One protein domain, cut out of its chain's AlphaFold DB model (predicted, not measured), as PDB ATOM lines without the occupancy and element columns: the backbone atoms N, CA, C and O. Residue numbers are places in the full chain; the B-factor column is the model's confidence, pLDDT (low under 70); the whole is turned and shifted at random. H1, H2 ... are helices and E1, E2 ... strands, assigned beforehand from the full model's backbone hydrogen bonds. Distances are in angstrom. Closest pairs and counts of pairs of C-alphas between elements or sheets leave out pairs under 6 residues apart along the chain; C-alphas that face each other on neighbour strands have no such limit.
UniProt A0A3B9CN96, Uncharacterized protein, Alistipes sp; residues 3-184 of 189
ATOM      1  N   TYR A   3     169.465 110.171 155.622       88.12
ATOM      2  CA  TYR A   3     168.600 109.695 154.546       88.12
ATOM      3  C   TYR A   3     167.650 108.621 155.077       88.12
ATOM      4  O   TYR A   3     167.912 108.017 156.120       88.12
ATOM      5  N   TRP A   4     166.547 108.419 154.359       90.31
ATOM      6  CA  TRP A   4     165.624 107.313 154.583       90.31
ATOM      7  C   TRP A   4     165.852 106.277 153.492       90.31
ATOM      8  O   TRP A   4     165.862 106.631 152.311       90.31
ATOM      9  N   ASP A   5     166.047 105.021 153.878       86.88
ATOM     10  CA  ASP A   5     166.058 103.920 152.919       86.88
ATOM     11  C   ASP A   5     164.633 103.586 152.437       86.88
ATOM     12  O   ASP A   5     163.635 104.152 152.895       86.88
ATOM     13  N   LYS A   6     164.534 102.657 151.482       84.56
ATOM     14  CA  LYS A   6     163.256 102.209 150.903       84.56
ATOM     15  C   LYS A   6     162.277 101.615 151.924       84.56
ATOM     16  O   LYS A   6     161.074 101.636 151.680       84.56
ATOM     17  N   ASP A   7     162.788 101.115 153.047       90.00
ATOM     18  CA  ASP A   7     162.004 100.528 154.135       90.00
ATOM     19  C   ASP A   7     161.632 101.581 155.200       90.00
ATOM     20  O   ASP A   7     160.906 101.289 156.152       90.00
ATOM     21  N   GLY A   8     162.087 102.828 155.031       89.38
ATOM     22  CA  GLY A   8     161.821 103.953 155.919       89.38
ATOM     23  C   GLY A   8     162.778 104.061 157.108       89.38
ATOM     24  O   GLY A   8     162.520 104.864 158.010       89.38
ATOM     25  N   ASN A   9     163.875 103.297 157.140       91.00
ATOM     26  CA  ASN A   9     164.879 103.425 158.194       91.00
ATOM     27  C   ASN A   9     165.750 104.658 157.960       91.00
ATOM     28  O   ASN A   9     166.113 104.972 156.829       91.00
ATOM     29  N   VAL A  10     166.124 105.325 159.051       91.62
ATOM     30  CA  VAL A  10     166.997 106.503 159.019       91.62
ATOM     31  C   VAL A  10     168.445 106.090 159.239       91.62
ATOM     32  O   VAL A  10     168.746 105.378 160.198       91.62
ATOM     33  N   ASP A  11     169.348 106.601 158.407       89.62
ATOM     34  CA  ASP A  11     170.793 106.433 158.566       89.62
ATOM     35  C   ASP A  11     171.545 107.704 158.125       89.62
ATOM     36  O   ASP A  11     170.977 108.623 157.525       89.62
ATOM     37  N   TRP A  12     172.830 107.793 158.459       90.00
ATOM     38  CA  TRP A  12     173.706 108.892 158.071       90.00
ATOM     39  C   TRP A  12     174.411 108.568 156.761       90.00
ATOM     40  O   TRP A  12     174.966 107.488 156.579       90.00
ATOM     41  N   VAL A  13     174.441 109.539 155.853       92.06
ATOM     42  CA  VAL A  13     175.234 109.431 154.626       92.06
ATOM     43  C   VAL A  13     176.714 109.327 154.991       92.06
ATOM     44  O   VAL A  13     177.222 110.163 155.741       92.06
ATOM     45  N   GLY A  14     177.384 108.300 154.469       94.00
ATOM     46  CA  GLY A  14     178.779 107.987 154.775       94.00
ATOM     47  C   GLY A  14     179.028 107.561 156.220       94.00
ATOM     48  O   GLY A  14     180.087 107.855 156.780       94.00
ATOM     49  N   SER A  15     178.044 106.903 156.843       92.75
ATOM     50  CA  SER A  15     178.161 106.344 158.194       92.75
ATOM     51  C   SER A  15     179.321 105.354 158.338       92.75
ATOM     52  O   SER A  15     179.898 105.263 159.418       92.75
ATOM     53  N   ASP A  16     179.710 104.682 157.255       96.00
ATOM     54  CA  ASP A  16     180.815 103.721 157.194       96.00
ATOM     55  C   ASP A  16     182.203 104.350 157.391       96.00
ATOM     56  O   ASP A  16     183.105 103.687 157.901       96.00
ATOM     57  N   LEU A  17     182.375 105.627 157.036       95.94
ATOM     58  CA  LEU A  17     183.649 106.347 157.173       95.94
ATOM     59  C   LEU A  17     183.680 107.323 158.350       95.94
ATOM     60  O   LEU A  17     184.706 107.956 158.605       95.94
ATOM     61  N   ARG A  18     182.558 107.498 159.052       94.50
ATOM     62  CA  ARG A  18     182.431 108.546 160.061       94.50
ATOM     63  C   ARG A  18     183.272 108.232 161.298       94.50
ATOM     64  O   ARG A  18     183.004 107.264 162.007       94.50
ATOM     65  N   THR A  19     184.188 109.129 161.647       95.94
ATOM     66  CA  THR A  19     184.924 109.091 162.917       95.94
ATOM     67  C   THR A  19     184.777 110.407 163.669       95.94
ATOM     68  O   THR A  19     184.546 111.460 163.077       95.94
ATOM     69  N   VAL A  20     184.847 110.341 165.000       96.06
ATOM     70  CA  VAL A  20     184.760 111.515 165.876       96.06
ATOM     71  C   VAL A  20     185.922 111.487 166.847       96.06
ATOM     72  O   VAL A  20     186.107 110.496 167.553       96.06
ATOM     73  N   THR A  21     186.651 112.594 166.912       96.50
ATOM     74  CA  THR A  21     187.736 112.809 167.865       96.50
ATOM     75  C   THR A  21     187.432 114.061 168.670       96.50
ATOM     76  O   THR A  21     187.244 115.135 168.103       96.50
ATOM     77  N   THR A  22     187.395 113.947 169.994       97.50
ATOM     78  CA  THR A  22     187.243 115.112 170.871       97.50
ATOM     79  C   THR A  22     188.610 115.722 171.163       97.50
ATOM     80  O   THR A  22     189.540 115.027 171.576       97.50
ATOM     81  N   VAL A  23     188.731 117.030 170.965       96.25
ATOM     82  CA  VAL A  23     189.899 117.840 171.321       96.25
ATOM     83  C   VAL A  23     189.489 118.926 172.315       96.25
ATOM     84  O   VAL A  23     188.320 119.281 172.403       96.25
ATOM     85  N   GLN A  24     190.452 119.459 173.064       96.31
ATOM     86  CA  GLN A  24     190.231 120.625 173.920       96.31
ATOM     87  C   GLN A  24     190.562 121.889 173.135       96.31
ATOM     88  O   GLN A  24     191.685 121.997 172.640       96.31
ATOM     89  N   ARG A  25     189.623 122.836 173.054       94.75
ATOM     90  CA  ARG A  25     189.861 124.169 172.482       94.75
ATOM     91  C   ARG A  25     189.693 125.251 173.545       94.75
ATOM     92  O   ARG A  25     188.813 125.113 174.397       94.75
ATOM     93  N   PRO A  26     190.499 126.320 173.518       93.69
ATOM     94  CA  PRO A  26     190.266 127.475 174.367       93.69
ATOM     95  C   PRO A  26     189.050 128.260 173.864       93.69
ATOM     96  O   PRO A  26     188.862 128.480 172.670       93.69
ATOM     97  N   ASN A  27     188.201 128.704 174.783       90.88
ATOM     98  CA  ASN A  27     187.141 129.652 174.487       90.88
ATOM     99  C   ASN A  27     187.774 131.019 174.158       90.88
ATOM    100  O   ASN A  27     188.521 131.547 174.987       90.88
ATOM    101  N   PRO A  28     187.466 131.632 172.999       88.56
ATOM    102  CA  PRO A  28     188.070 132.903 172.598       88.56
ATOM    103  C   PRO A  28     187.716 134.081 173.522       88.56
ATOM    104  O   PRO A  28     188.352 135.128 173.433       88.56
ATOM    105  N   LEU A  29     186.706 133.943 174.392       92.00
ATOM    106  CA  LEU A  29     186.268 134.999 175.311       92.00
ATOM    107  C   LEU A  29     186.999 134.991 176.660       92.00
ATOM    108  O   LEU A  29     187.313 136.059 177.180       92.00
ATOM    109  N   ASP A  30     187.231 133.815 177.248       94.62
ATOM    110  CA  ASP A  30     187.729 133.679 178.628       94.62
ATOM    111  C   ASP A  30     188.880 132.669 178.796       94.62
ATOM    112  O   ASP A  30     189.401 132.505 179.899       94.62
ATOM    113  N   GLY A  31     189.304 132.002 177.716       91.81
ATOM    114  CA  GLY A  31     190.391 131.023 177.722       91.81
ATOM    115  C   GLY A  31     190.054 129.689 178.393       91.81
ATOM    116  O   GLY A  31     190.932 128.831 178.500       91.81
ATOM    117  N   THR A  32     188.811 129.478 178.842       96.62
ATOM    118  CA  THR A  32     188.392 128.190 179.408       96.62
ATOM    119  C   THR A  32     188.403 127.102 178.339       96.62
ATOM    120  O   THR A  32     188.036 127.342 177.191       96.62
ATOM    121  N   LEU A  33     188.862 125.902 178.698       96.19
ATOM    122  CA  LEU A  33     188.883 124.778 177.766       96.19
ATOM    123  C   LEU A  33     187.491 124.155 177.651       96.19
ATOM    124  O   LEU A  33     186.808 123.968 178.661       96.19
ATOM    125  N   TYR A  34     187.099 123.815 176.428       94.75
ATOM    126  CA  TYR A  34     185.876 123.074 176.148       94.75
ATOM    127  C   TYR A  34     186.126 121.931 175.160       94.75
ATOM    128  O   TYR A  34     187.007 122.002 174.296       94.75
ATOM    129  N   ASP A  35     185.304 120.887 175.284       97.00
ATOM    130  CA  ASP A  35     185.284 119.755 174.364       97.00
ATOM    131  C   ASP A  35     184.792 120.208 172.984       97.00
ATOM    132  O   ASP A  35     183.657 120.666 172.822       97.00
ATOM    133  N   TYR A  36     185.631 120.027 171.971       95.25
ATOM    134  CA  TYR A  36     185.299 120.254 170.573       95.25
ATOM    135  C   TYR A  36     185.432 118.948 169.795       95.25
ATOM    136  O   TYR A  36     186.473 118.294 169.827       95.25
ATOM    137  N   ASN A  37     184.376 118.557 169.084       96.00
ATOM    138  CA  ASN A  37     184.381 117.341 168.279       96.00
ATOM    139  C   ASN A  37     184.833 117.647 166.855       96.00
ATOM    140  O   ASN A  37     184.168 118.385 166.134       96.00
ATOM    141  N   ILE A  38     185.925 117.008 166.464       95.81
ATOM    142  CA  ILE A  38     186.418 116.924 165.095       95.81
ATOM    143  C   ILE A  38     185.803 115.703 164.438       95.81
ATOM    144  O   ILE A  38     185.750 114.630 165.051       95.81
ATOM    145  N   VAL A  39     185.318 115.865 163.209       93.56
ATOM    146  CA  VAL A  39     184.592 114.808 162.508       93.56
ATOM    147  C   VAL A  39     185.187 114.594 161.128       93.56
ATOM    148  O   VAL A  39     185.042 115.434 160.242       93.56
ATOM    149  N   ASN A  40     185.757 113.408 160.916       95.69
ATOM    150  CA  ASN A  40     185.988 112.925 159.562       95.69
ATOM    151  C   ASN A  40     184.721 112.222 159.093       95.69
ATOM    152  O   ASN A  40     184.146 111.404 159.817       95.69
ATOM    153  N   GLY A  41     184.253 112.543 157.897       94.75
ATOM    154  CA  GLY A  41     183.029 111.947 157.388       94.75
ATOM    155  C   GLY A  41     182.495 112.628 156.147       94.75
ATOM    156  O   GLY A  41     183.016 113.637 155.672       94.75
ATOM    157  N   MET A  42     181.426 112.052 155.612       93.38
ATOM    158  CA  MET A  42     180.771 112.586 154.431       93.38
ATOM    159  C   MET A  42     179.772 113.688 154.793       93.38
ATOM    160  O   MET A  42     178.878 113.532 155.628       93.38
ATOM    161  N   ILE A  43     179.904 114.814 154.106       89.38
ATOM    162  CA  ILE A  43     178.999 115.953 154.144       89.38
ATOM    163  C   ILE A  43     178.289 116.009 152.795       89.38
ATOM    164  O   ILE A  43     178.909 115.939 151.741       89.38
ATOM    165  N   CYS A  44     176.974 116.148 152.822       83.44
ATOM    166  CA  CYS A  44     176.152 116.298 151.630       83.44
ATOM    167  C   CYS A  44     175.156 117.424 151.876       83.44
ATOM    168  O   CYS A  44     174.679 117.589 153.006       83.44
ATOM    169  N   TRP A  45     174.847 118.183 150.829       77.69
ATOM    170  CA  TRP A  45     173.792 119.183 150.874       77.69
ATOM    171  C   TRP A  45     172.464 118.504 150.549       77.69
ATOM    172  O   TRP A  45     172.411 117.579 149.747       77.69
ATOM    173  N   ALA A  46     171.375 118.953 151.170       69.50
ATOM    174  CA  ALA A  46     170.039 118.437 150.878       69.50
ATOM    175  C   ALA A  46     169.504 119.044 149.566       69.50
ATOM    176  O   ALA A  46     168.523 119.787 149.570       69.50
ATOM    177  N   ASN A  47     170.189 118.794 148.449       69.88
ATOM    178  CA  ASN A  47     169.746 119.193 147.119       69.88
ATOM    179  C   ASN A  47     169.330 117.956 146.304       69.88
ATOM    180  O   ASN A  47     169.859 116.861 146.474       69.88
ATOM    181  N   GLN A  48     168.334 118.124 145.431       65.31
ATOM    182  CA  GLN A  48     167.792 117.011 144.639       65.31
ATOM    183  C   GLN A  48     168.774 116.515 143.568       65.31
ATOM    184  O   GLN A  48     168.636 115.402 143.083       65.31
ATOM    185  N   THR A  49     169.767 117.325 143.198       76.06
ATOM    186  CA  THR A  49     170.728 117.001 142.135       76.06
ATOM    187  C   THR A  49     171.855 116.073 142.597       76.06
ATOM    188  O   THR A  49     172.538 115.491 141.761       76.06
ATOM    189  N   GLN A  50     172.052 115.908 143.910       88.25
ATOM    190  CA  GLN A  50     173.079 115.032 144.484       88.25
ATOM    191  C   GLN A  50     172.612 113.593 144.723       88.25
ATOM    192  O   GLN A  50     173.422 112.767 145.130       88.25
ATOM    193  N   ILE A  51     171.346 113.269 144.476       90.94
ATOM    194  CA  ILE A  51     170.809 111.919 144.669       90.94
ATOM    195  C   ILE A  51     170.526 111.326 143.289       90.94
ATOM    196  O   ILE A  51     169.928 112.002 142.448       90.94
ATOM    197  N   SER A  52     170.953 110.084 143.041       92.00
ATOM    198  CA  SER A  52     170.595 109.406 141.792       92.00
ATOM    199  C   SER A  52     169.071 109.263 141.693       92.00
ATOM    200  O   SER A  52     168.412 109.086 142.721       92.00
ATOM    201  N   PRO A  53     168.476 109.331 140.492       89.56
ATOM    202  CA  PRO A  53     167.025 109.218 140.320       89.56
ATOM    203  C   PRO A  53     166.366 108.026 141.034       89.56
ATOM    204  O   PRO A  53     165.243 108.151 141.522       89.56
ATOM    205  N   ASN A  54     167.053 106.885 141.122       90.88
ATOM    206  CA  ASN A  54     166.576 105.689 141.819       90.88
ATOM    207  C   ASN A  54     166.884 105.657 143.332       90.88
ATOM    208  O   ASN A  54     166.499 104.703 144.001       90.88
ATOM    209  N   GLY A  55     167.588 106.654 143.875       90.44
ATOM    210  CA  GLY A  55     167.960 106.745 145.290       90.44
ATOM    211  C   GLY A  55     169.128 105.853 145.732       90.44
ATOM    212  O   GLY A  55     169.485 105.873 146.910       90.44
ATOM    213  N   THR A  56     169.740 105.089 144.821       92.81
ATOM    214  CA  THR A  56     170.870 104.187 145.124       92.81
ATOM    215  C   THR A  56     172.115 104.952 145.557       92.81
ATOM    216  O   THR A  56     172.877 104.473 146.394       92.81
ATOM    217  N   TRP A  57     172.349 106.134 144.990       94.75
ATOM    218  CA  TRP A  57     173.575 106.884 145.212       94.75
ATOM    219  C   TRP A  57     173.309 108.287 145.734       94.75
ATOM    220  O   TRP A  57     172.380 108.970 145.306       94.75
ATOM    221  N   ILE A  58     174.192 108.738 146.622       94.69
ATOM    222  CA  ILE A  58     174.220 110.096 147.154       94.69
ATOM    223  C   ILE A  58     175.629 110.661 146.958       94.69
ATOM    224  O   ILE A  58     176.597 110.117 147.481       94.69
ATOM    225  N   ALA A  59     175.749 111.756 146.219       94.50
ATOM    226  CA  ALA A  59     176.980 112.495 145.977       94.50
ATOM    227  C   ALA A  59     177.224 113.539 147.076       94.50
ATOM    228  O   ALA A  59     176.313 114.242 147.497       94.50
ATOM    229  N   GLY A  60     178.468 113.700 147.516       92.88
ATOM    230  CA  GLY A  60     178.844 114.698 148.510       92.88
ATOM    231  C   GLY A  60     180.352 114.896 148.624       92.88
ATOM    232  O   GLY A  60     181.125 114.646 147.699       92.88
ATOM    233  N   THR A  61     180.781 115.376 149.779       93.06
ATOM    234  CA  THR A  61     182.175 115.678 150.084       93.06
ATOM    235  C   THR A  61     182.588 114.904 151.321       93.06
ATOM    236  O   THR A  61     182.042 115.130 152.397       93.06
ATOM    237  N   TYR A  62     183.564 114.014 151.193       95.44
ATOM    238  CA  TYR A  62     184.273 113.495 152.351       95.44
ATOM    239  C   TYR A  62     185.211 114.583 152.868       95.44
ATOM    240  O   TYR A  62     186.033 115.112 152.117       95.44
ATOM    241  N   ARG A  63     185.046 114.956 154.135       94.88
ATOM    242  CA  ARG A  63     185.895 115.927 154.814       94.88
ATOM    243  C   ARG A  63     186.737 115.220 155.858       94.88
ATOM    244  O   ARG A  63     186.212 114.422 156.634       94.88
ATOM    245  N   THR A  64     188.014 115.567 155.893       96.06
ATOM    246  CA  THR A  64     188.893 115.285 157.026       96.06
ATOM    247  C   THR A  64     189.204 116.571 157.762       96.06
ATOM    248  O   THR A  64     189.399 117.611 157.130       96.06
ATOM    249  N   GLU A  65     189.272 116.490 159.080       96.44
ATOM    250  CA  GLU A  65     189.534 117.612 159.963       96.44
ATOM    251  C   GLU A  65     190.684 117.278 160.926       96.44
ATOM    252  O   GLU A  65     190.786 116.161 161.438       96.44
ATOM    253  N   GLU A  66     191.541 118.259 161.192       96.00
ATOM    254  CA  GLU A  66     192.642 118.162 162.153       96.00
ATOM    255  C   GLU A  66     192.705 119.435 163.001       96.00
ATOM    256  O   GLU A  66     192.540 120.536 162.479       96.00
ATOM    257  N   TYR A  67     192.928 119.295 164.314       95.94
ATOM    258  CA  TYR A  67     193.113 120.457 165.182       95.94
ATOM    259  C   TYR A  67     194.577 120.879 165.204       95.94
ATOM    260  O   TYR A  67     195.411 120.195 165.806       95.94
ATOM    261  N   ASP A  68     194.860 122.044 164.641       95.38
ATOM    262  CA  ASP A  68     196.117 122.741 164.844       95.38
ATOM    263  C   ASP A  68     196.068 123.499 166.178       95.38
ATOM    264  O   ASP A  68     195.481 124.575 166.306       95.38
ATOM    265  N   LYS A  69     196.700 122.907 167.194       92.00
ATOM    266  CA  LYS A  69     196.795 123.486 168.540       92.00
ATOM    267  C   LYS A  69     197.661 124.739 168.597       92.00
ATOM    268  O   LYS A  69     197.476 125.533 169.515       92.00
ATOM    269  N   GLU A  70     198.632 124.884 167.698       92.44
ATOM    270  CA  GLU A  70     199.561 126.017 167.718       92.44
ATOM    271  C   GLU A  70     198.866 127.290 167.236       92.44
ATOM    272  O   GLU A  70     199.069 128.356 167.818       92.44
ATOM    273  N   ASN A  71     198.001 127.159 166.227       93.00
ATOM    274  CA  ASN A  71     197.259 128.273 165.633       93.00
ATOM    275  C   ASN A  71     195.795 128.378 166.106       93.00
ATOM    276  O   ASN A  71     195.098 129.310 165.711       93.00
ATOM    277  N   ASP A  72     195.330 127.449 166.951       91.75
ATOM    278  CA  ASP A  72     193.918 127.282 167.333       91.75
ATOM    279  C   ASP A  72     192.977 127.237 166.113       91.75
ATOM    280  O   ASP A  72     191.916 127.869 166.066       91.75
ATOM    281  N   GLU A  73     193.360 126.451 165.108       94.00
ATOM    282  CA  GLU A  73     192.637 126.316 163.845       94.00
ATOM    283  C   GLU A  73     192.193 124.867 163.612       94.00
ATOM    284  O   GLU A  73     192.857 123.914 164.013       94.00
ATOM    285  N   VAL A  74     191.041 124.683 162.964       95.06
ATOM    286  CA  VAL A  74     190.622 123.370 162.458       95.06
ATOM    287  C   VAL A  74     190.944 123.329 160.973       95.06
ATOM    288  O   VAL A  74     190.244 123.940 160.164       95.06
ATOM    289  N   LEU A  75     192.005 122.610 160.626       95.88
ATOM    290  CA  LEU A  75     192.412 122.388 159.247       95.88
ATOM    291  C   LEU A  75     191.444 121.405 158.592       95.88
ATOM    292  O   LEU A  75     191.026 120.429 159.217       95.88
ATOM    293  N   GLN A  76     191.086 121.656 157.334       94.94
ATOM    294  CA  GLN A  76     190.132 120.834 156.594       94.94
ATOM    295  C   GLN A  76     190.685 120.450 155.224       94.94
ATOM    296  O   GLN A  76     191.199 121.296 154.494       94.94
ATOM    297  N   ALA A  77     190.484 119.194 154.835       94.06
ATOM    298  CA  ALA A  77     190.631 118.751 153.453       94.06
ATOM    299  C   ALA A  77     189.312 118.150 152.966       94.06
ATOM    300  O   ALA A  77     188.584 117.508 153.724       94.06
ATOM    301  N   ASN A  78     188.979 118.414 151.704       93.62
ATOM    302  CA  ASN A  78     187.708 118.041 151.094       93.62
ATOM    303  C   ASN A  78     187.971 117.179 149.858       93.62
ATOM    304  O   ASN A  78     188.800 117.537 149.022       93.62
ATOM    305  N   TYR A  79     187.221 116.091 149.727       95.25
ATOM    306  CA  TYR A  79     187.334 115.131 148.635       95.25
ATOM    307  C   TYR A  79     185.939 114.794 148.101       95.25
ATOM    308  O   TYR A  79     185.008 114.642 148.898       95.25
ATOM    309  N   PRO A  80     185.741 114.658 146.783       94.94
ATOM    310  CA  PRO A  80     184.480 114.165 146.246       94.94
ATOM    311  C   PRO A  80     184.227 112.726 146.713       94.94
ATOM    312  O   PRO A  80     185.117 111.873 146.682       94.94
ATOM    313  N   ALA A  81     183.000 112.464 147.157       96.56
ATOM    314  CA  ALA A  81     182.596 111.173 147.690       96.56
ATOM    315  C   ALA A  81     181.179 110.796 147.255       96.56
ATOM    316  O   ALA A  81     180.331 111.660 147.026       96.56
ATOM    317  N   PHE A  82     180.922 109.494 147.174       97.19
ATOM    318  CA  PHE A  82     179.663 108.921 146.716       97.19
ATOM    319  C   PHE A  82     179.268 107.765 147.627       97.19
ATOM    320  O   PHE A  82     180.002 106.788 147.752       97.19
ATOM    321  N   PHE A  83     178.114 107.879 148.268       96.50
ATOM    322  CA  PHE A  83     177.586 106.877 149.179       96.50
ATOM    323  C   PHE A  83     176.535 106.027 148.475       96.50
ATOM    324  O   PHE A  83     175.600 106.568 147.883       96.50
ATOM    325  N   ASN A  84     176.684 104.707 148.553       95.81
ATOM    326  CA  ASN A  84     175.698 103.751 148.070       95.81
ATOM    327  C   ASN A  84     174.731 103.392 149.207       95.81
ATOM    328  O   ASN A  84     175.158 102.871 150.237       95.81
ATOM    329  N   THR A  85     173.440 103.649 149.025       93.75
ATOM    330  CA  THR A  85     172.406 103.421 150.045       93.75
ATOM    331  C   THR A  85     172.048 101.944 150.212       93.75
ATOM    332  O   THR A  85     171.641 101.538 151.298       93.75
ATOM    333  N   GLU A  86     172.257 101.121 149.181       92.69
ATOM    334  CA  GLU A  86     171.967  99.684 149.208       92.69
ATOM    335  C   GLU A  86     173.102  98.886 149.872       92.69
ATOM    336  O   GLU A  86     172.847  98.008 150.694       92.69
ATOM    337  N   THR A  87     174.367  99.197 149.564       94.44
ATOM    338  CA  THR A  87     175.533  98.524 150.172       94.44
ATOM    339  C   THR A  87     176.027  99.203 151.446       94.44
ATOM    340  O   THR A  87     176.804  98.601 152.183       94.44
ATOM    341  N   LYS A  88     175.581 100.436 151.712       93.94
ATOM    342  CA  LYS A  88     176.012 101.287 152.832       93.94
ATOM    343  C   LYS A  88     177.518 101.550 152.852       93.94
ATOM    344  O   LYS A  88     178.141 101.555 153.909       93.94
ATOM    345  N   THR A  89     178.101 101.763 151.675       96.12
ATOM    346  CA  THR A  89     179.539 102.018 151.515       96.12
ATOM    347  C   THR A  89     179.797 103.325 150.783       96.12
ATOM    348  O   THR A  89     179.109 103.638 149.808       96.12
ATOM    349  N   THR A  90     180.838 104.042 151.195       97.38
ATOM    350  CA  THR A  90     181.300 105.276 150.563       97.38
ATOM    351  C   THR A  90     182.500 105.023 149.654       97.38
ATOM    352  O   THR A  90     183.512 104.449 150.055       97.38
ATOM    353  N   THR A  91     182.425 105.534 148.430       97.94
ATOM    354  CA  THR A  91     183.568 105.678 147.527       97.94
ATOM    355  C   THR A  91     184.082 107.112 147.602       97.94
ATOM    356  O   THR A  91     183.360 108.043 147.259       97.94
ATOM    357  N   VAL A  92     185.328 107.284 148.043       97.56
ATOM    358  CA  VAL A  92     186.046 108.570 148.067       97.56
ATOM    359  C   VAL A  92     187.073 108.573 146.938       97.56
ATOM    360  O   VAL A  92     187.721 107.550 146.725       97.56
ATOM    361  N   PHE A  93     187.216 109.706 146.251       97.56
ATOM    362  CA  PHE A  93     188.281 109.931 145.272       97.56
ATOM    363  C   PHE A  93     189.250 110.991 145.803       97.56
ATOM    364  O   PHE A  93     188.992 112.199 145.719       97.56
ATOM    365  N   ASP A  94     190.333 110.539 146.426       95.62
ATOM    366  CA  ASP A  94     191.329 111.378 147.085       95.62
ATOM    367  C   ASP A  94     192.236 112.123 146.095       95.62
ATOM    368  O   ASP A  94     192.695 113.230 146.388       95.62
ATOM    369  N   GLU A  95     192.413 111.586 144.887       95.25
ATOM    370  CA  GLU A  95     193.160 112.215 143.796       95.25
ATOM    371  C   GLU A  95     192.529 113.530 143.303       95.25
ATOM    372  O   GLU A  95     193.199 114.341 142.663       95.25
ATOM    373  N   TYR A  96     191.258 113.771 143.641       93.62
ATOM    374  CA  TYR A  96     190.529 115.006 143.353       93.62
ATOM    375  C   TYR A  96     190.368 115.886 144.599       93.62
ATOM    376  O   TYR A  96     189.335 116.537 144.780       93.62
ATOM    377  N   ALA A  97     191.377 115.917 145.473       93.44
ATOM    378  CA  ALA A  97     191.424 116.824 146.616       93.44
ATOM    379  C   ALA A  97     191.078 118.268 146.209       93.44
ATOM    380  O   ALA A  97     191.586 118.805 145.224       93.44
ATOM    381  N   GLY A  98     190.179 118.896 146.964       89.38
ATOM    382  CA  GLY A  98     189.659 120.227 146.664       89.38
ATOM    383  C   GLY A  98     188.576 120.259 145.583       89.38
ATOM    384  O   GLY A  98     188.147 121.345 145.230       89.38
ATOM    385  N   CYS A  99     188.104 119.127 145.057       90.00
ATOM    386  CA  CYS A  99     186.921 119.062 144.188       90.00
ATOM    387  C   CYS A  99     185.651 118.696 144.978       90.00
ATOM    388  O   CYS A  99     185.695 118.342 146.158       90.00
ATOM    389  N   VAL A 100     184.491 118.774 144.322       87.06
ATOM    390  CA  VAL A 100     183.180 118.455 144.910       87.06
ATOM    391  C   VAL A 100     182.419 117.448 144.056       87.06
ATOM    392  O   VAL A 100     182.441 117.537 142.833       87.06
ATOM    393  N   ALA A 101     181.700 116.512 144.680       91.19
ATOM    394  CA  ALA A 101     180.748 115.683 143.948       91.19
ATOM    395  C   ALA A 101     179.435 116.458 143.760       91.19
ATOM    396  O   ALA A 101     178.801 116.898 144.725       91.19
ATOM    397  N   MET A 102     179.041 116.655 142.506       88.00
ATOM    398  CA  MET A 102     177.883 117.473 142.136       88.00
ATOM    399  C   MET A 102     176.614 116.661 141.919       88.00
ATOM    400  O   MET A 102     175.521 117.172 142.147       88.00
ATOM    401  N   GLY A 103     176.769 115.418 141.472       90.44
ATOM    402  CA  GLY A 103     175.668 114.533 141.130       90.44
ATOM    403  C   GLY A 103     176.167 113.135 140.803       90.44
ATOM    404  O   GLY A 103     177.372 112.893 140.711       90.44
ATOM    405  N   VAL A 104     175.231 112.210 140.644       93.56
ATOM    406  CA  VAL A 104     175.519 110.799 140.399       93.56
ATOM    407  C   VAL A 104     174.373 110.165 139.618       93.56
ATOM    408  O   VAL A 104     173.209 110.493 139.849       93.56
ATOM    409  N   THR A 105     174.694 109.297 138.662       93.50
ATOM    410  CA  THR A 105     173.700 108.576 137.858       93.50
ATOM    411  C   THR A 105     173.297 107.253 138.509       93.50
ATOM    412  O   THR A 105     174.014 106.709 139.350       93.50
ATOM    413  N   ASP A 106     172.152 106.707 138.096       93.00
ATOM    414  CA  ASP A 106     171.653 105.411 138.579       93.00
ATOM    415  C   ASP A 106     172.645 104.264 138.346       93.00
ATOM    416  O   ASP A 106     172.750 103.359 139.173       93.00
ATOM    417  N   ASP A 107     173.383 104.315 137.235       93.81
ATOM    418  CA  ASP A 107     174.374 103.314 136.845       93.81
ATOM    419  C   ASP A 107     175.764 103.539 137.462       93.81
ATOM    420  O   ASP A 107     176.688 102.786 137.173       93.81
ATOM    421  N   GLY A 108     175.907 104.516 138.362       95.19
ATOM    422  CA  GLY A 108     177.135 104.711 139.130       95.19
ATOM    423  C   GLY A 108     178.211 105.513 138.403       95.19
ATOM    424  O   GLY A 108     179.396 105.277 138.636       95.19
ATOM    425  N   LEU A 109     177.825 106.482 137.566       95.94
ATOM    426  CA  LEU A 109     178.733 107.536 137.113       95.94
ATOM    427  C   LEU A 109     178.677 108.718 138.082       95.94
ATOM    428  O   LEU A 109     177.622 109.319 138.297       95.94
ATOM    429  N   GLY A 110     179.823 109.064 138.658       95.19
ATOM    430  CA  GLY A 110     179.995 110.232 139.511       95.19
ATOM    431  C   GLY A 110     180.354 111.480 138.705       95.19
ATOM    432  O   GLY A 110     181.231 111.448 137.841       95.19
ATOM    433  N   LEU A 111     179.703 112.599 139.024       93.19
ATOM    434  CA  LEU A 111     179.980 113.919 138.456       93.19
ATOM    435  C   LEU A 111     180.823 114.715 139.453       93.19
ATOM    436  O   LEU A 111     180.312 115.163 140.483       93.19
ATOM    437  N   ILE A 112     182.105 114.909 139.159       92.88
ATOM    438  CA  ILE A 112     183.019 115.683 140.006       92.88
ATOM    439  C   ILE A 112     183.224 117.061 139.384       92.88
ATOM    440  O   ILE A 112     183.604 117.169 138.225       92.88
ATOM    441  N   GLY A 113     182.990 118.117 140.155       88.25
ATOM    442  CA  GLY A 113     183.261 119.498 139.777       88.25
ATOM    443  C   GLY A 113     184.521 120.035 140.448       88.25
ATOM    444  O   GLY A 113     184.727 119.821 141.644       88.25
ATOM    445  N   ILE A 114     185.345 120.770 139.703       85.75
ATOM    446  CA  ILE A 114     186.494 121.487 140.273       85.75
ATOM    447  C   ILE A 114     185.969 122.679 141.093       85.75
ATOM    448  O   ILE A 114     185.142 123.456 140.611       85.75
ATOM    449  N   GLN A 115     186.403 122.803 142.352       66.94
ATOM    450  CA  GLN A 115     185.895 123.815 143.285       66.94
ATOM    451  C   GLN A 115     186.513 125.198 143.003       66.94
ATOM    452  O   GLN A 115     187.709 125.317 142.745       66.94
ATOM    453  N   GLY A 116     185.684 126.249 143.071       54.62
ATOM    454  CA  GLY A 116     186.097 127.647 142.884       54.62
ATOM    455  C   GLY A 116     184.957 128.534 142.379       54.62
ATOM    456  O   GLY A 116     184.832 128.729 141.181       54.62
ATOM    457  N   MET A 117     184.110 129.031 143.294       47.41
ATOM    458  CA  MET A 117     182.924 129.907 143.110       47.41
ATOM    459  C   MET A 117     181.882 129.534 142.035       47.41
ATOM    460  O   MET A 117     180.783 130.078 142.064       47.41
ATOM    461  N   GLY A 118     182.145 128.539 141.193       58.22
ATOM    462  CA  GLY A 118     181.196 127.799 140.379       58.22
ATOM    463  C   GLY A 118     181.917 126.926 139.355       58.22
ATOM    464  O   GLY A 118     183.053 127.183 138.961       58.22
ATOM    465  N   VAL A 119     181.279 125.816 139.012       64.25
ATOM    466  CA  VAL A 119     181.953 124.711 138.338       64.25
ATOM    467  C   VAL A 119     181.995 124.982 136.839       64.25
ATOM    468  O   VAL A 119     180.984 124.887 136.148       64.25
ATOM    469  N   ASN A 120     183.174 125.349 136.341       69.31
ATOM    470  CA  ASN A 120     183.401 125.607 134.917       69.31
ATOM    471  C   ASN A 120     183.918 124.372 134.160       69.31
ATOM    472  O   ASN A 120     183.930 124.375 132.929       69.31
ATOM    473  N   SER A 121     184.348 123.337 134.884       78.88
ATOM    474  CA  SER A 121     184.818 122.059 134.350       78.88
ATOM    475  C   SER A 121     184.836 120.990 135.447       78.88
ATOM    476  O   SER A 121     184.655 121.278 136.635       78.88
ATOM    477  N   GLY A 122     185.043 119.737 135.054       90.00
ATOM    478  CA  GLY A 122     184.984 118.617 135.976       90.00
ATOM    479  C   GLY A 122     185.386 117.302 135.333       90.00
ATOM    480  O   GLY A 122     185.889 117.271 134.209       90.00
ATOM    481  N   PHE A 123     185.103 116.219 136.041       93.69
ATOM    482  CA  PHE A 123     185.454 114.857 135.664       93.69
ATOM    483  C   PHE A 123     184.234 113.949 135.768       93.69
ATOM    484  O   PHE A 123     183.353 114.162 136.607       93.69
ATOM    485  N   ILE A 124     184.218 112.925 134.923       95.12
ATOM    486  CA  ILE A 124     183.306 111.792 135.032       95.12
ATOM    487  C   ILE A 124     184.105 110.623 135.583       95.12
ATOM    488  O   ILE A 124     185.166 110.289 135.050       95.12
ATOM    489  N   VAL A 125     183.600 110.007 136.644       97.50
ATOM    490  CA  VAL A 125     184.220 108.839 137.273       97.50
ATOM    491  C   VAL A 125     183.251 107.671 137.298       97.50
ATOM    492  O   VAL A 125     182.045 107.862 137.435       97.50
ATOM    493  N   ASP A 126     183.779 106.463 137.192       97.56
ATOM    494  CA  ASP A 126     183.025 105.233 137.381       97.56
ATOM    495  C   ASP A 126     183.211 104.753 138.825       97.56
ATOM    496  O   ASP A 126     184.334 104.531 139.286       97.56
ATOM    497  N   LEU A 127     182.107 104.626 139.564       97.69
ATOM    498  CA  LEU A 127     182.144 104.321 140.997       97.69
ATOM    499  C   LEU A 127     182.494 102.858 141.292       97.69
ATOM    500  O   LEU A 127     183.019 102.570 142.369       97.69
ATOM    501  N   ALA A 128     182.216 101.945 140.357       95.31
ATOM    502  CA  ALA A 128     182.483 100.519 140.521       95.31
ATOM    503  C   ALA A 128     183.981 100.203 140.389       95.31
ATOM    504  O   ALA A 128     184.551  99.499 141.223       95.31
ATOM    505  N   SER A 129     184.626 100.749 139.360       96.25
ATOM    506  CA  SER A 129     186.060 100.605 139.102       96.25
ATOM    507  C   SER A 129     186.918 101.620 139.856       96.25
ATOM    508  O   SER A 129     188.117 101.393 139.994       96.25
ATOM    509  N   LYS A 130     186.317 102.710 140.357       95.81
ATOM    510  CA  LYS A 130     187.005 103.856 140.975       95.81
ATOM    511  C   LYS A 130     188.032 104.482 140.035       95.81
ATOM    512  O   LYS A 130     189.173 104.725 140.410       95.81
ATOM    513  N   THR A 131     187.632 104.706 138.787       96.25
ATOM    514  CA  THR A 131     188.515 105.281 137.768       96.25
ATOM    515  C   THR A 131     187.867 106.454 137.052       96.25
ATOM    516  O   THR A 131     186.642 106.578 136.987       96.25
ATOM    517  N   LYS A 132     188.706 107.333 136.498       97.06
ATOM    518  CA  LYS A 132     188.267 108.388 135.587       97.06
ATOM    519  C   LYS A 132     187.758 107.768 134.287       97.06
ATOM    520  O   LYS A 132     188.492 107.037 133.627       97.06
ATOM    521  N   VAL A 133     186.543 108.134 133.899       96.94
ATOM    522  CA  VAL A 133     185.975 107.836 132.580       96.94
ATOM    523  C   VAL A 133     186.492 108.851 131.565       96.94
ATOM    524  O   VAL A 133     187.085 108.466 130.563       96.94
ATOM    525  N   ASP A 134     186.302 110.146 131.833       96.19
ATOM    526  CA  ASP A 134     186.744 111.238 130.958       96.19
ATOM    527  C   ASP A 134     186.718 112.594 131.701       96.19
ATOM    528  O   ASP A 134     186.249 112.704 132.840       96.19
ATOM    529  N   ASP A 135     187.228 113.645 131.064       93.19
ATOM    530  CA  ASP A 135     186.897 115.025 131.412       93.19
ATOM    531  C   ASP A 135     185.436 115.334 131.043       93.19
ATOM    532  O   ASP A 135     184.892 114.837 130.056       93.19
ATOM    533  N   MET A 136     184.783 116.202 131.815       90.19
ATOM    534  CA  MET A 136     183.344 116.444 131.681       90.19
ATOM    535  C   MET A 136     182.950 117.072 130.336       90.19
ATOM    536  O   MET A 136     181.936 116.682 129.767       90.19
ATOM    537  N   LEU A 137     183.725 118.023 129.797       88.12
ATOM    538  CA  LEU A 137     183.364 118.689 128.532       88.12
ATOM    539  C   LEU A 137     183.492 117.752 127.312       88.12
ATOM    540  O   LEU A 137     182.542 117.692 126.525       88.12
ATOM    541  N   PRO A 138     184.603 116.999 127.133       91.06
ATOM    542  CA  PRO A 138     184.678 115.956 126.108       91.06
ATOM    543  C   PRO A 138     183.572 114.907 126.242       91.06
ATOM    544  O   PRO A 138     182.932 114.580 125.240       91.06
ATOM    545  N   TRP A 139     183.273 114.473 127.470       91.62
ATOM    546  CA  TRP A 139     182.204 113.514 127.727       91.62
ATOM    547  C   TRP A 139     180.829 114.040 127.307       91.62
ATOM    548  O   TRP A 139     180.117 113.361 126.573       91.62
ATOM    549  N   ILE A 140     180.478 115.281 127.676       87.44
ATOM    550  CA  ILE A 140     179.223 115.939 127.262       87.44
ATOM    551  C   ILE A 140     179.084 115.951 125.741       87.44
ATOM    552  O   ILE A 140     178.012 115.666 125.200       87.44
ATOM    553  N   ARG A 141     180.169 116.286 125.040       88.06
ATOM    554  CA  ARG A 141     180.177 116.320 123.580       88.06
ATOM    555  C   ARG A 141     179.986 114.931 122.985       88.06
ATOM    556  O   ARG A 141     179.260 114.810 122.003       88.06
ATOM    557  N   SER A 142     180.634 113.914 123.546       91.06
ATOM    558  CA  SER A 142     180.513 112.534 123.074       91.06
ATOM    559  C   SER A 142     179.116 111.963 123.323       91.06
ATOM    560  O   SER A 142     178.539 111.368 122.419       91.06
ATOM    561  N   GLU A 143     178.569 112.162 124.522       88.25
ATOM    562  CA  GLU A 143     177.304 111.558 124.955       88.25
ATOM    563  C   GLU A 143     176.087 112.277 124.358       88.25
ATOM    564  O   GLU A 143     175.132 111.638 123.922       88.25
ATOM    565  N   PHE A 144     176.122 113.613 124.291       85.25
ATOM    566  CA  PHE A 144     174.956 114.417 123.909       85.25
ATOM    567  C   PHE A 144     175.118 115.173 122.591       85.25
ATOM    568  O   PHE A 144     174.173 115.813 122.131       85.25
ATOM    569  N   GLY A 145     176.312 115.183 121.992       86.12
ATOM    570  CA  GLY A 145     176.599 116.021 120.824       86.12
ATOM    571  C   GLY A 145     176.587 117.526 121.124       86.12
ATOM    572  O   GLY A 145     176.579 118.336 120.197       86.12
ATOM    573  N   ILE A 146     176.579 117.921 122.402       82.44
ATOM    574  CA  ILE A 146     176.516 119.320 122.836       82.44
ATOM    575  C   ILE A 146     177.934 119.876 122.959       82.44
ATOM    576  O   ILE A 146     178.808 119.265 123.568       82.44
ATOM    577  N   ILE A 147     178.157 121.079 122.433       85.31
ATOM    578  CA  ILE A 147     179.401 121.821 122.647       85.31
ATOM    579  C   ILE A 147     179.111 122.974 123.605       85.31
ATOM    580  O   ILE A 147     178.388 123.907 123.258       85.31
ATOM    581  N   ILE A 148     179.708 122.919 124.792       80.19
ATOM    582  CA  ILE A 148     179.760 124.036 125.740       80.19
ATOM    583  C   ILE A 148     181.218 124.445 125.959       80.19
ATOM    584  O   ILE A 148     182.114 123.603 125.966       80.19
ATOM    585  N   SER A 149     181.463 125.748 126.104       77.75
ATOM    586  CA  SER A 149     182.812 126.291 126.322       77.75
ATOM    587  C   SER A 149     183.271 126.189 127.777       77.75
ATOM    588  O   SER A 149     184.465 126.160 128.044       77.75
ATOM    589  N   GLU A 150     182.317 126.185 128.704       80.06
ATOM    590  CA  GLU A 150     182.513 126.116 130.151       80.06
ATOM    591  C   GLU A 150     181.190 125.694 130.808       80.06
ATOM    592  O   GLU A 150     180.111 125.877 130.231       80.06
ATOM    593  N   GLY A 151     181.279 125.181 132.028       80.50
ATOM    594  CA  GLY A 151     180.142 124.766 132.840       80.50
ATOM    595  C   GLY A 151     180.208 123.294 133.210       80.50
ATOM    596  O   GLY A 151     181.184 122.598 132.923       80.50
ATOM    597  N   ALA A 152     179.149 122.823 133.855       82.19
ATOM    598  CA  ALA A 152     179.093 121.471 134.370       82.19
ATOM    599  C   ALA A 152     177.667 120.915 134.366       82.19
ATOM    600  O   ALA A 152     176.686 121.665 134.423       82.19
ATOM    601  N   ILE A 153     177.550 119.588 134.298       86.44
ATOM    602  CA  ILE A 153     176.266 118.910 134.476       86.44
ATOM    603  C   ILE A 153     175.966 118.785 135.964       86.44
ATOM    604  O   ILE A 153     176.794 118.319 136.741       86.44
ATOM    605  N   HIS A 154     174.744 119.153 136.332       83.44
ATOM    606  CA  HIS A 154     174.215 118.977 137.678       83.44
ATOM    607  C   HIS A 154     173.285 117.767 137.774       83.44
ATOM    608  O   HIS A 154     173.202 117.152 138.829       83.44
ATOM    609  N   TYR A 155     172.567 117.436 136.699       84.94
ATOM    610  CA  TYR A 155     171.607 116.338 136.708       84.94
ATOM    611  C   TYR A 155     171.391 115.754 135.311       84.94
ATOM    612  O   TYR A 155     171.384 116.482 134.314       84.94
ATOM    613  N   LEU A 156     171.159 114.442 135.259       88.25
ATOM    614  CA  LEU A 156     170.750 113.708 134.065       88.25
ATOM    615  C   LEU A 156     169.560 112.813 134.392       88.25
ATOM    616  O   LEU A 156     169.491 112.238 135.480       88.25
ATOM    617  N   THR A 157     168.645 112.646 133.441       88.19
ATOM    618  CA  THR A 157     167.616 111.610 133.562       88.19
ATOM    619  C   THR A 157     168.206 110.208 133.387       88.19
ATOM    620  O   THR A 157     169.229 110.065 132.715       88.19
ATOM    621  N   PRO A 158     167.558 109.156 133.931       88.19
ATOM    622  CA  PRO A 158     168.034 107.773 133.801       88.19
ATOM    623  C   PRO A 158     168.250 107.320 132.351       88.19
ATOM    624  O   PRO A 158     169.201 106.611 132.048       88.19
ATOM    625  N   ASP A 159     167.385 107.770 131.441       88.81
ATOM    626  CA  ASP A 159     167.463 107.500 130.000       88.81
ATOM    627  C   ASP A 159     168.464 108.401 129.251       88.81
ATOM    628  O   ASP A 159     168.598 108.297 128.029       88.81
ATOM    629  N   ARG A 160     169.115 109.322 129.973       86.81
ATOM    630  CA  ARG A 160     170.039 110.350 129.476       86.81
ATOM    631  C   ARG A 160     169.471 111.228 128.360       86.81
ATOM    632  O   ARG A 160     170.207 111.926 127.675       86.81
ATOM    633  N   GLN A 161     168.153 111.259 128.184       87.44
ATOM    634  CA  GLN A 161     167.523 112.103 127.169       87.44
ATOM    635  C   GLN A 161     167.483 113.570 127.596       87.44
ATOM    636  O   GLN A 161     167.415 114.458 126.745       87.44
ATOM    637  N   LYS A 162     167.492 113.838 128.907       87.69
ATOM    638  CA  LYS A 162     167.442 115.191 129.454       87.69
ATOM    639  C   LYS A 162     168.643 115.457 130.342       87.69
ATOM    640  O   LYS A 162     168.962 114.677 131.238       87.69
ATOM    641  N   VAL A 163     169.261 116.607 130.112       88.00
ATOM    642  CA  VAL A 163     170.441 117.069 130.841       88.00
ATOM    643  C   VAL A 163     170.148 118.446 131.395       88.00
ATOM    644  O   VAL A 163     169.631 119.301 130.678       88.00
ATOM    645  N   PHE A 164     170.490 118.664 132.658       87.31
ATOM    646  CA  PHE A 164     170.466 119.967 133.303       87.31
ATOM    647  C   PHE A 164     171.876 120.325 133.758       87.31
ATOM    648  O   PHE A 164     172.538 119.563 134.471       87.31
ATOM    649  N   GLY A 165     172.327 121.504 133.360       86.62
ATOM    650  CA  GLY A 165     173.632 122.011 133.731       86.62
ATOM    651  C   GLY A 165     173.612 123.503 133.997       86.62
ATOM    652  O   GLY A 165     172.624 124.209 133.773       86.62
ATOM    653  N   ALA A 166     174.734 123.978 134.507       84.12
ATOM    654  CA  ALA A 166     174.935 125.380 134.797       84.12
ATOM    655  C   ALA A 166     176.355 125.792 134.429       84.12
ATOM    656  O   ALA A 166     177.270 124.972 134.353       84.12
ATOM    657  N   LYS A 167     176.533 127.087 134.205       82.75
ATOM    658  CA  LYS A 167     177.843 127.725 134.180       82.75
ATOM    659  C   LYS A 167     177.791 129.024 134.961       82.75
ATOM    660  O   LYS A 167     176.721 129.627 135.086       82.75
ATOM    661  N   LEU A 168     178.937 129.486 135.438       80.12
ATOM    662  CA  LEU A 168     179.028 130.864 135.884       80.12
ATOM    663  C   LEU A 168     179.213 131.807 134.706       80.12
ATOM    664  O   LEU A 168     179.793 131.460 133.680       80.12
ATOM    665  N   ARG A 169     178.756 133.038 134.890       79.75
ATOM    666  CA  ARG A 169     179.067 134.165 134.029       79.75
ATOM    667  C   ARG A 169     179.536 135.324 134.895       79.75
ATOM    668  O   ARG A 169     178.850 135.725 135.832       79.75
ATOM    669  N   TYR A 170     180.701 135.859 134.554       82.06
ATOM    670  CA  TYR A 170     181.212 137.088 135.144       82.06
ATOM    671  C   TYR A 170     180.636 138.277 134.381       82.06
ATOM    672  O   TYR A 170     180.830 138.414 133.172       82.06
ATOM    673  N   GLU A 171     179.890 139.114 135.085       83.56
ATOM    674  CA  GLU A 171     179.333 140.351 134.556       83.56
ATOM    675  C   GLU A 171     180.402 141.454 134.539       83.56
ATOM    676  O   GLU A 171     181.346 141.448 135.330       83.56
ATOM    677  N   GLN A 172     180.235 142.457 133.672       85.75
ATOM    678  CA  GLN A 172     181.190 143.574 133.557       85.75
ATOM    679  C   GLN A 172     181.367 144.373 134.861       85.75
ATOM    680  O   GLN A 172     182.397 145.010 135.056       85.75
ATOM    681  N   ASN A 173     180.378 144.336 135.757       88.81
ATOM    682  CA  ASN A 173     180.423 144.987 137.069       88.81
ATOM    683  C   ASN A 173     181.073 144.115 138.166       88.81
ATOM    684  O   ASN A 173     181.011 144.479 139.338       88.81
ATOM    685  N   GLY A 174     181.653 142.964 137.809       83.75
ATOM    686  CA  GLY A 174     182.264 142.020 138.745       83.75
ATOM    687  C   GLY A 174     181.274 141.093 139.454       83.75
ATOM    688  O   GLY A 174     181.703 140.248 140.238       83.75
ATOM    689  N   ALA A 175     179.967 141.206 139.191       84.12
ATOM    690  CA  ALA A 175     178.991 140.256 139.708       84.12
ATOM    691  C   ALA A 175     179.158 138.884 139.042       84.12
ATOM    692  O   ALA A 175     179.484 138.781 137.858       84.12
ATOM    693  N   VAL A 176     178.889 137.825 139.801       81.94
ATOM    694  CA  VAL A 176     178.856 136.451 139.295       81.94
ATOM    695  C   VAL A 176     177.398 136.022 139.197       81.94
ATOM    696  O   VAL A 176     176.677 136.034 140.194       81.94
ATOM    697  N   THR A 177     176.955 135.652 137.999       84.19
ATOM    698  CA  THR A 177     175.621 135.093 137.763       84.19
ATOM    699  C   THR A 177     175.720 133.624 137.374       84.19
ATOM    700  O   THR A 177     176.710 133.183 136.788       84.19
ATOM    701  N   THR A 178     174.695 132.841 137.706       83.12
ATOM    702  CA  THR A 178     174.585 131.443 137.272       83.12
ATOM    703  C   THR A 178     173.661 131.367 136.068       83.12
ATOM    704  O   THR A 178     172.512 131.804 136.122       83.12
ATOM    705  N   LEU A 179     174.163 130.801 134.974       84.06
ATOM    706  CA  LEU A 179     173.419 130.592 133.743       84.06
ATOM    707  C   LEU A 179     173.063 129.111 133.643       84.06
ATOM    708  O   LEU A 179     173.933 128.264 133.438       84.06
ATOM    709  N   TYR A 180     171.780 128.818 133.820       86.50
ATOM    710  CA  TYR A 180     171.242 127.468 133.720       86.50
ATOM    711  C   TYR A 180     170.907 127.126 132.273       86.50
ATOM    712  O   TYR A 180     170.390 127.961 131.527       86.50
ATOM    713  N   TRP A 181     171.169 125.884 131.892       85.12
ATOM    714  CA  TRP A 181     170.820 125.340 130.590       85.12
ATOM    715  C   TRP A 181     170.256 123.933 130.755       85.12
ATOM    716  O   TRP A 181     170.564 123.216 131.709       85.12
ATOM    717  N   TYR A 182     169.405 123.542 129.815       87.50
ATOM    718  CA  TYR A 182     168.927 122.175 129.728       87.50
ATOM    719  C   TYR A 182     168.865 121.737 128.273       87.50
ATOM    720  O   TYR A 182     168.668 122.553 127.371       87.50
ATOM    721  N   VAL A 183     169.026 120.439 128.063       86.00
ATOM    722  CA  VAL A 183     168.774 119.788 126.781       86.00
ATOM    723  C   VAL A 183     167.704 118.738 126.995       86.00
ATOM    724  O   VAL A 183     167.696 118.055 128.017       86.00
ATOM    725  N   ALA A 184     166.769 118.666 126.059       88.06
ATOM    726  CA  ALA A 184     165.699 117.687 126.026       88.06
ATOM    727  C   ALA A 184     165.354 117.383 124.560       88.06
ATOM    728  O   ALA A 184     165.613 118.228 123.694       88.06
TER     729      ALA A 184
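This is residues 3 to 184 of the 189 residues of an uncharacterized protein of Alistipes sp (UniProt A0A3B9CN96). A strongly twisted, curled sheet, E2 to E6, and a smaller sheet, E7 to E10, are partly face to face as a sandwich; the hairpins E2-E3 and E4-E5 reach beyond it as a long arm. At the other end, H1 stands up from the smaller sheet, and a three-stranded sheet, E11 to E13, meets that sheet through E11, with the E12-E13 hairpin reaching away. The 182 printed residues hold thirteen named strands, with one named helix between E10 and E11; the class is mostly strand. Each sheet is a meander, its strands antiparallel neighbours in chain order. The whole is only just compact, close to loose, with a radius of gyration of the C-alphas of 18.7 A, and only just flat, spanning 60 by 51 by 28 A.

E1 is residues 10 to 12, starting at C-alpha 10 (166.997, 106.503, 159.019). E2, 19 to 26, measures 22.3 A; E3, 33 to 43, 27.1 A; E4, 57 to 68, 33.8 A; and E5, 73 to 84, 32.3 A. E3 bends by 64 degrees at residue 40 and E5 by 62 degrees at residue 80. Then come E6, 89 to 92; E7, 99 to 104; E8, 109 to 114; E9, 122 to 126; E10, 131 to 135; H1, 136 to 144; and E11, 152 to 156. E12, 163 to 170, and E13, 176 to 183, each measure 23.1 A; C-alpha 183 is at (168.774, 119.788, 126.781).

E1 pairs with no named strand, but its residues 10 to 11 pair with residues 3 to 4. E3 pairs with E2 over residues 33 to 40, with N 21 and O 38 2.9 A apart, and with E4 over 41 to 43, with N 43 and O 61 2.8 A apart. In the hairpin E4-E5, N 62 and O 79 are 2.8 A apart; in E5-E6, N 82 and O 91 are 2.8 A apart. Between the sandwich's sheets, the closest C-alphas of E5 and E7 are those of Pro 80 and Ala 101, 4.6 A apart. In E7-E8, N 102 and O 111 are 2.8 A apart. H1 is on the sheet E7 to E10 at a height of 8.7 A and stands up from it by 58 degrees; it only grazes the sheet E11 to E13. Every O i to N i+4 pair in H1 is within hydrogen-bond range. The closest C-alphas of E7 and E11 are those of Gly 103 and His 154, 5.8 A apart. In E12-E13, N 169 and O 177 are 2.8 A apart.

The farthest C-alphas, of Asp 30 and Gly 145, are 61.5 A apart. The printed part has no cut, and its one long link is E3 to E4. The pLDDT is under 70 at residues 46 to 48 and 115 to 120.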